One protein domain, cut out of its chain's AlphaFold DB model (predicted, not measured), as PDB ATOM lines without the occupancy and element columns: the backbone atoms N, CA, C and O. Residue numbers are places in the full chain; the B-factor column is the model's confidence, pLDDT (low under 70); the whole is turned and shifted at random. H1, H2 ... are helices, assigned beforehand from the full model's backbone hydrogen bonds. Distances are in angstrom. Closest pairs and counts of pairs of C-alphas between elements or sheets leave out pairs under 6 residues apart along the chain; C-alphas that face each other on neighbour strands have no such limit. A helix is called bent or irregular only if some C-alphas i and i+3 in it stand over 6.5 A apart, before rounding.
ATOM      1  N   ILE A  25      54.475  18.562 -18.250       66.06
ATOM      2  CA  ILE A  25      53.342  18.152 -17.421       66.06
ATOM      3  C   ILE A  25      52.226  19.142 -17.737       66.06
ATOM      4  O   ILE A  25      52.227  20.268 -17.246       66.06
ATOM      5  N   MET A  26      51.336  18.738 -18.633       68.06
ATOM      6  CA  MET A  26      50.162  19.510 -18.997       68.06
ATOM      7  C   MET A  26      49.122  19.327 -17.899       68.06
ATOM      8  O   MET A  26      48.885  18.209 -17.438       68.06
ATOM      9  N   CYS A  27      48.532  20.432 -17.457       73.50
ATOM     10  CA  CYS A  27      47.362  20.394 -16.594       73.50
ATOM     11  C   CYS A  27      46.167  19.815 -17.361       73.50
ATOM     12  O   CYS A  27      46.045  20.019 -18.568       73.50
ATOM     13  N   GLU A  28      45.265  19.131 -16.657       81.12
ATOM     14  CA  GLU A  28      44.029  18.606 -17.259       81.12
ATOM     15  C   GLU A  28      43.100  19.735 -17.725       81.12
ATOM     16  O   GLU A  28      42.444  19.609 -18.756       81.12
ATOM     17  N   ASN A  29      43.095  20.855 -16.996       82.50
ATOM     18  CA  ASN A  29      42.342  22.051 -17.335       82.50
ATOM     19  C   ASN A  29      43.162  23.314 -17.027       82.50
ATOM     20  O   ASN A  29      43.552  23.539 -15.882       82.50
ATOM     21  N   ALA A  30      43.424  24.140 -18.042       83.00
ATOM     22  CA  ALA A  30      44.163  25.393 -17.885       83.00
ATOM     23  C   ALA A  30      43.360  26.459 -17.123       83.00
ATOM     24  O   ALA A  30      43.953  27.328 -16.482       83.00
ATOM     25  N   ASP A  31      42.029  26.365 -17.136       84.44
ATOM     26  CA  ASP A  31      41.166  27.322 -16.452       84.44
ATOM     27  C   ASP A  31      41.327  27.251 -14.939       84.44
ATOM     28  O   ASP A  31      41.153  28.253 -14.264       84.44
ATOM     29  N   ASP A  32      41.737  26.128 -14.360       88.12
ATOM     30  CA  ASP A  32      41.902  26.034 -12.904       88.12
ATOM     31  C   ASP A  32      43.131  26.803 -12.384       88.12
ATOM     32  O   ASP A  32      43.339  26.935 -11.173       88.12
ATOM     33  N   TYR A  33      43.923  27.380 -13.291       85.81
ATOM     34  CA  TYR A  33      45.163  28.077 -12.994       85.81
ATOM     35  C   TYR A  33      45.108  29.552 -13.401       85.81
ATOM     36  O   TYR A  33      44.393  29.971 -14.311       85.81
ATOM     37  N   VAL A  34      45.889  30.365 -12.688       87.44
ATOM     38  CA  VAL A  34      46.018  31.808 -12.954       87.44
ATOM     39  C   VAL A  34      47.121  32.089 -13.973       87.44
ATOM     40  O   VAL A  34      46.997  33.006 -14.779       87.44
ATOM     41  N   TRP A  35      48.195  31.299 -13.942       85.44
ATOM     42  CA  TRP A  35      49.418  31.523 -14.710       85.44
ATOM     43  C   TRP A  35      49.659  30.374 -15.684       85.44
ATOM     44  O   TRP A  35      49.604  29.214 -15.282       85.44
ATOM     45  N   TRP A  36      49.934  30.713 -16.942       81.50
ATOM     46  CA  TRP A  36      50.376  29.779 -17.976       81.50
ATOM     47  C   TRP A  36      51.883  29.506 -17.878       81.50
ATOM     48  O   TRP A  36      52.321  28.371 -18.023       81.50
ATOM     49  N   ASP A  37      52.669  30.541 -17.584       81.94
ATOM     50  CA  ASP A  37      54.091  30.446 -17.250       81.94
ATOM     51  C   ASP A  37      54.456  31.510 -16.194       81.94
ATOM     52  O   ASP A  37      53.579  32.121 -15.585       81.94
ATOM     53  N   SER A  38      55.748  31.737 -15.943       78.81
ATOM     54  CA  SER A  38      56.222  32.696 -14.934       78.81
ATOM     55  C   SER A  38      55.751  34.146 -15.128       78.81
ATOM     56  O   SER A  38      55.844  34.923 -14.180       78.81
ATOM     57  N   PHE A  39      55.294  34.531 -16.325       80.94
ATOM     58  CA  PHE A  39      54.979  35.923 -16.664       80.94
ATOM     59  C   PHE A  39      53.654  36.105 -17.410       80.94
ATOM     60  O   PHE A  39      53.102  37.205 -17.394       80.94
ATOM     61  N   HIS A  40      53.123  35.060 -18.042       85.88
ATOM     62  CA  HIS A  40      51.881  35.125 -18.805       85.88
ATOM     63  C   HIS A  40      50.727  34.486 -18.016       85.88
ATOM     64  O   HIS A  40      50.811  33.311 -17.643       85.88
ATOM     65  N   PRO A  41      49.636  35.228 -17.748       88.06
ATOM     66  CA  PRO A  41      48.400  34.655 -17.228       88.06
ATOM     67  C   PRO A  41      47.770  33.655 -18.205       88.06
ATOM     68  O   PRO A  41      48.049  33.683 -19.404       88.06
ATOM     69  N   THR A  42      46.890  32.795 -17.698       90.25
ATOM     70  CA  THR A  42      46.064  31.920 -18.542       90.25
ATOM     71  C   THR A  42      45.078  32.729 -19.385       90.25
ATOM     72  O   THR A  42      44.737  33.868 -19.052       90.25
ATOM     73  N   GLU A  43      44.592  32.129 -20.474       90.81
ATOM     74  CA  GLU A  43      43.615  32.748 -21.379       90.81
ATOM     75  C   GLU A  43      42.384  33.266 -20.627       90.81
ATOM     76  O   GLU A  43      42.013  34.425 -20.793       90.81
ATOM     77  N   ARG A  44      41.831  32.473 -19.701       93.00
ATOM     78  CA  ARG A  44      40.698  32.879 -18.857       93.00
ATOM     79  C   ARG A  44      40.962  34.162 -18.071       93.00
ATOM     80  O   ARG A  44      40.082  35.009 -17.926       93.00
ATOM     81  N   ILE A  45      42.167  34.310 -17.516       94.56
ATOM     82  CA  ILE A  45      42.535  35.518 -16.768       94.56
ATOM     83  C   ILE A  45      42.687  36.707 -17.715       94.56
ATOM     84  O   ILE A  45      42.207  37.794 -17.392       94.56
ATOM     85  N   GLN A  46      43.290  36.502 -18.888       94.88
ATOM     86  CA  GLN A  46      43.406  37.549 -19.904       94.88
ATOM     87  C   GLN A  46      42.040  38.004 -20.427       94.88
ATOM     88  O   GLN A  46      41.811  39.203 -20.559       94.88
ATOM     89  N   GLU A  47      41.103  37.084 -20.661       96.19
ATOM     90  CA  GLU A  47      39.742  37.411 -21.091       96.19
ATOM     91  C   GLU A  47      39.016  38.271 -20.045       96.19
ATOM     92  O   GLU A  47      38.419  39.297 -20.376       96.19
ATOM     93  N   ASN A  48      39.106  37.894 -18.766       95.56
ATOM     94  CA  ASN A  48      38.514  38.668 -17.676       95.56
ATOM     95  C   ASN A  48      39.136  40.065 -17.556       95.56
ATOM     96  O   ASN A  48      38.414  41.041 -17.329       95.56
ATOM     97  N   LEU A  49      40.456  40.177 -17.732       95.25
ATOM     98  CA  LEU A  49      41.147  41.463 -17.743       95.25
ATOM     99  C   LEU A  49      40.683  42.327 -18.922       95.25
ATOM    100  O   LEU A  49      40.356  43.491 -18.717       95.25
ATOM    101  N   ALA A  50      40.587  41.759 -20.126       96.69
ATOM    102  CA  ALA A  50      40.132  42.469 -21.318       96.69
ATOM    103  C   ALA A  50      38.694  42.987 -21.164       96.69
ATOM    104  O   ALA A  50      38.440  44.156 -21.438       96.69
ATOM    105  N   LYS A  51      37.774  42.157 -20.651       97.38
ATOM    106  CA  LYS A  51      36.392  42.575 -20.351       97.38
ATOM    107  C   LYS A  51      36.361  43.712 -19.335       97.38
ATOM    108  O   LYS A  51      35.692  44.713 -19.555       97.38
ATOM    109  N   THR A  52      37.139  43.583 -18.261       97.31
ATOM    110  CA  THR A  52      37.224  44.615 -17.224       97.31
ATOM    111  C   THR A  52      37.772  45.925 -17.790       97.31
ATOM    112  O   THR A  52      37.220  46.976 -17.504       97.31
ATOM    113  N   LEU A  53      38.813  45.892 -18.623       97.00
ATOM    114  CA  LEU A  53      39.333  47.091 -19.288       97.00
ATOM    115  C   LEU A  53      38.328  47.703 -20.272       97.00
ATOM    116  O   LEU A  53      38.273  48.925 -20.395       97.00
ATOM    117  N   TRP A  54      37.536  46.871 -20.952       96.88
ATOM    118  CA  TRP A  54      36.566  47.325 -21.944       96.88
ATOM    119  C   TRP A  54      35.412  48.116 -21.330       96.88
ATOM    120  O   TRP A  54      35.220  49.264 -21.707       96.88
ATOM    121  N   ASN A  55      34.690  47.529 -20.369       96.12
ATOM    122  CA  ASN A  55      33.461  48.103 -19.797       96.12
ATOM    123  C   ASN A  55      33.424  48.076 -18.258       96.12
ATOM    124  O   ASN A  55      32.359  48.047 -17.635       96.12
ATOM    125  N   GLY A  56      34.595  48.032 -17.625       95.69
ATOM    126  CA  GLY A  56      34.714  47.997 -16.175       95.69
ATOM    127  C   GLY A  56      34.166  49.248 -15.501       95.69
ATOM    128  O   GLY A  56      34.136  50.343 -16.061       95.69
ATOM    129  N   THR A  57      33.752  49.071 -14.246       95.06
ATOM    130  CA  THR A  57      33.278  50.176 -13.405       95.06
ATOM    131  C   THR A  57      34.411  51.158 -13.070       95.06
ATOM    132  O   THR A  57      35.558  50.719 -12.939       95.06
ATOM    133  N   PRO A  58      34.101  52.437 -12.777       91.88
ATOM    134  CA  PRO A  58      35.091  53.440 -12.368       91.88
ATOM    135  C   PRO A  58      35.943  53.064 -11.144       91.88
ATOM    136  O   PRO A  58      37.044  53.578 -10.966       91.88
ATOM    137  N   SER A  59      35.456  52.161 -10.282       93.56
ATOM    138  CA  SER A  59      36.230  51.632  -9.149       93.56
ATOM    139  C   SER A  59      37.325  50.639  -9.545       93.56
ATOM    140  O   SER A  59      38.202  50.348  -8.735       93.56
ATOM    141  N   SER A  60      37.264  50.089 -10.757       93.88
ATOM    142  CA  SER A  60      38.201  49.085 -11.273       93.88
ATOM    143  C   SER A  60      39.043  49.618 -12.428       93.88
ATOM    144  O   SER A  60      40.222  49.285 -12.522       93.88
ATOM    145  N   VAL A  61      38.450  50.437 -13.297       95.19
ATOM    146  CA  VAL A  61      39.092  51.037 -14.469       95.19
ATOM    147  C   VAL A  61      38.663  52.490 -14.531       95.19
ATOM    148  O   VAL A  61      37.474  52.784 -14.550       95.19
ATOM    149  N   GLY A  62      39.627  53.402 -14.516       91.56
ATOM    150  CA  GLY A  62      39.351  54.831 -14.521       91.56
ATOM    151  C   GLY A  62      40.538  55.632 -15.049       91.56
ATOM    152  O   GLY A  62      41.660  55.117 -15.072       91.56
ATOM    153  N   PRO A  63      40.318  56.893 -15.464       92.00
ATOM    154  CA  PRO A  63      39.072  57.665 -15.334       92.00
ATOM    155  C   PRO A  63      37.949  57.311 -16.327       92.00
ATOM    156  O   PRO A  63      36.803  57.624 -16.030       92.00
ATOM    157  N   TYR A  64      38.264  56.642 -17.439       93.25
ATOM    158  CA  TYR A  64      37.303  56.111 -18.415       93.25
ATOM    159  C   TYR A  64      37.685  54.671 -18.763       93.25
ATOM    160  O   TYR A  64      38.874  54.331 -18.731       93.25
ATOM    161  N   ASN A  65      36.708  53.830 -19.093       95.44
ATOM    162  CA  ASN A  65      36.979  52.518 -19.689       95.44
ATOM    163  C   ASN A  65      37.229  52.638 -21.209       95.44
ATOM    164  O   ASN A  65      37.113  53.722 -21.785       95.44
ATOM    165  N   LEU A  66      37.661  51.553 -21.866       95.12
ATOM    166  CA  LEU A  66      38.001  51.622 -23.295       95.12
ATOM    167  C   LEU A  66      36.776  51.901 -24.170       95.12
ATOM    168  O   LEU A  66      36.905  52.612 -25.161       95.12
ATOM    169  N   GLU A  67      35.609  51.369 -23.809       94.94
ATOM    170  CA  GLU A  67      34.358  51.644 -24.519       94.94
ATOM    171  C   GLU A  67      34.060  53.150 -24.528       94.94
ATOM    172  O   GLU A  67      33.857  53.727 -25.594       94.94
ATOM    173  N   GLU A  68      34.141  53.815 -23.374       93.81
ATOM    174  CA  GLU A  68      33.986  55.269 -23.244       93.81
ATOM    175  C   GLU A  68      35.066  56.040 -24.009       93.81
ATOM    176  O   GLU A  68      34.753  57.017 -24.682       93.81
ATOM    177  N   LEU A  69      36.327  55.594 -23.944       92.50
ATOM    178  CA  LEU A  69      37.450  56.246 -24.623       92.50
ATOM    179  C   LEU A  69      37.282  56.265 -26.148       92.50
ATOM    180  O   LEU A  69      37.619  57.262 -26.782       92.50
ATOM    181  N   PHE A  70      36.786  55.174 -26.735       91.94
ATOM    182  CA  PHE A  70      36.575  55.060 -28.181       91.94
ATOM    183  C   PHE A  70      35.197  55.553 -28.640       91.94
ATOM    184  O   PHE A  70      34.999  55.768 -29.831       91.94
ATOM    185  N   SER A  71      34.259  55.780 -27.719       86.38
ATOM    186  CA  SER A  71      32.946  56.365 -28.033       86.38
ATOM    187  C   SER A  71      33.004  57.878 -28.313       86.38
ATOM    188  O   SER A  71      31.988  58.471 -28.665       86.38
ATOM    189  N   VAL A  72      34.175  58.515 -28.172       68.50
ATOM    190  CA  VAL A  72      34.367  59.974 -28.328       68.50
ATOM    191  C   VAL A  72      34.372  60.436 -29.798       68.50
ATOM    192  O   VAL A  72      34.301  61.631 -30.061       68.50
ATOM    193  N   ASP A  73      34.373  59.519 -30.769       61.97
ATOM    194  CA  ASP A  73      34.420  59.864 -32.200       61.97
ATOM    195  C   ASP A  73      33.026  60.047 -32.858       61.97
ATOM    196  O   ASP A  73      32.948  60.280 -34.065       61.97
ATOM    197  N   GLU A  74      31.920  59.968 -32.100       60.53
ATOM    198  CA  GLU A  74      30.543  60.155 -32.615       60.53
ATOM    199  C   GLU A  74      29.870  61.488 -32.218       60.53
ATOM    200  O   GLU A  74      28.654  61.640 -32.365       60.53
ATOM    201  N   GLU A  75      30.622  62.490 -31.757       61.03
ATOM    202  CA  GLU A  75      30.093  63.850 -31.570       61.03
ATOM    203  C   GLU A  75      30.660  64.798 -32.647       61.03
ATOM    204  O   GLU A  75      31.866  65.019 -32.717       61.03
ATOM    205  N   ASN A  76      29.760  65.287 -33.518       48.16
ATOM    206  CA  ASN A  76      29.979  66.237 -34.630       48.16
ATOM    207  C   ASN A  76      30.947  67.394 -34.337       48.16
ATOM    208  O   ASN A  76      30.710  68.124 -33.346       48.16
TER     209      ASN A  76
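This is residues 25 to 76 of the 76 residues of an uncharacterized protein of Prunus armeniaca (UniProt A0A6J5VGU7). Look for a long, thin rod: a loop of residues 25 to 42, then two helices, H1 and H2, nearly end to end with a looped link between them, and residues 71 to 76 sticking out at the far end. The printed part has 52 residues, 22 of them, under half, in the named helices; the class is all helix, with no named strand. It is extended, with a radius of gyration of the C-alphas of 15.6 A and spans of 56 by 21 by 17 A.

Go to H1, residues 43 to 55, where every O i to N i+4 pair is within hydrogen-bond range. In H2, residues 66 to 74, you find 2 of 5 such pairs and 3 of 6 O i to N i+3 pairs within range. H2 is only just irregular: C-alphas 70 and 73 are 6.6 A apart. H1 touches H2 with residues 53 to 55 alone; the closest C-alphas, of Trp 54 and Leu 66, are 4.7 A apart. They run the same way at a steep tilt of 42 degrees.

Find C-alpha 43 at (43.615, 32.748, -21.379); from there H1 runs 18.5 A to C-alpha 55. H2 runs 14.7 A from C-alpha 66 to C-alpha 74 at (30.543, 60.155, -32.615).

The farthest C-alphas, Ile 25 and Asn 76, are 56.2 A apart. The printed part has no cut, and the link from H1 to H2 is short. Model confidence is under 70 at residues 25 to 26 and 72 to 76.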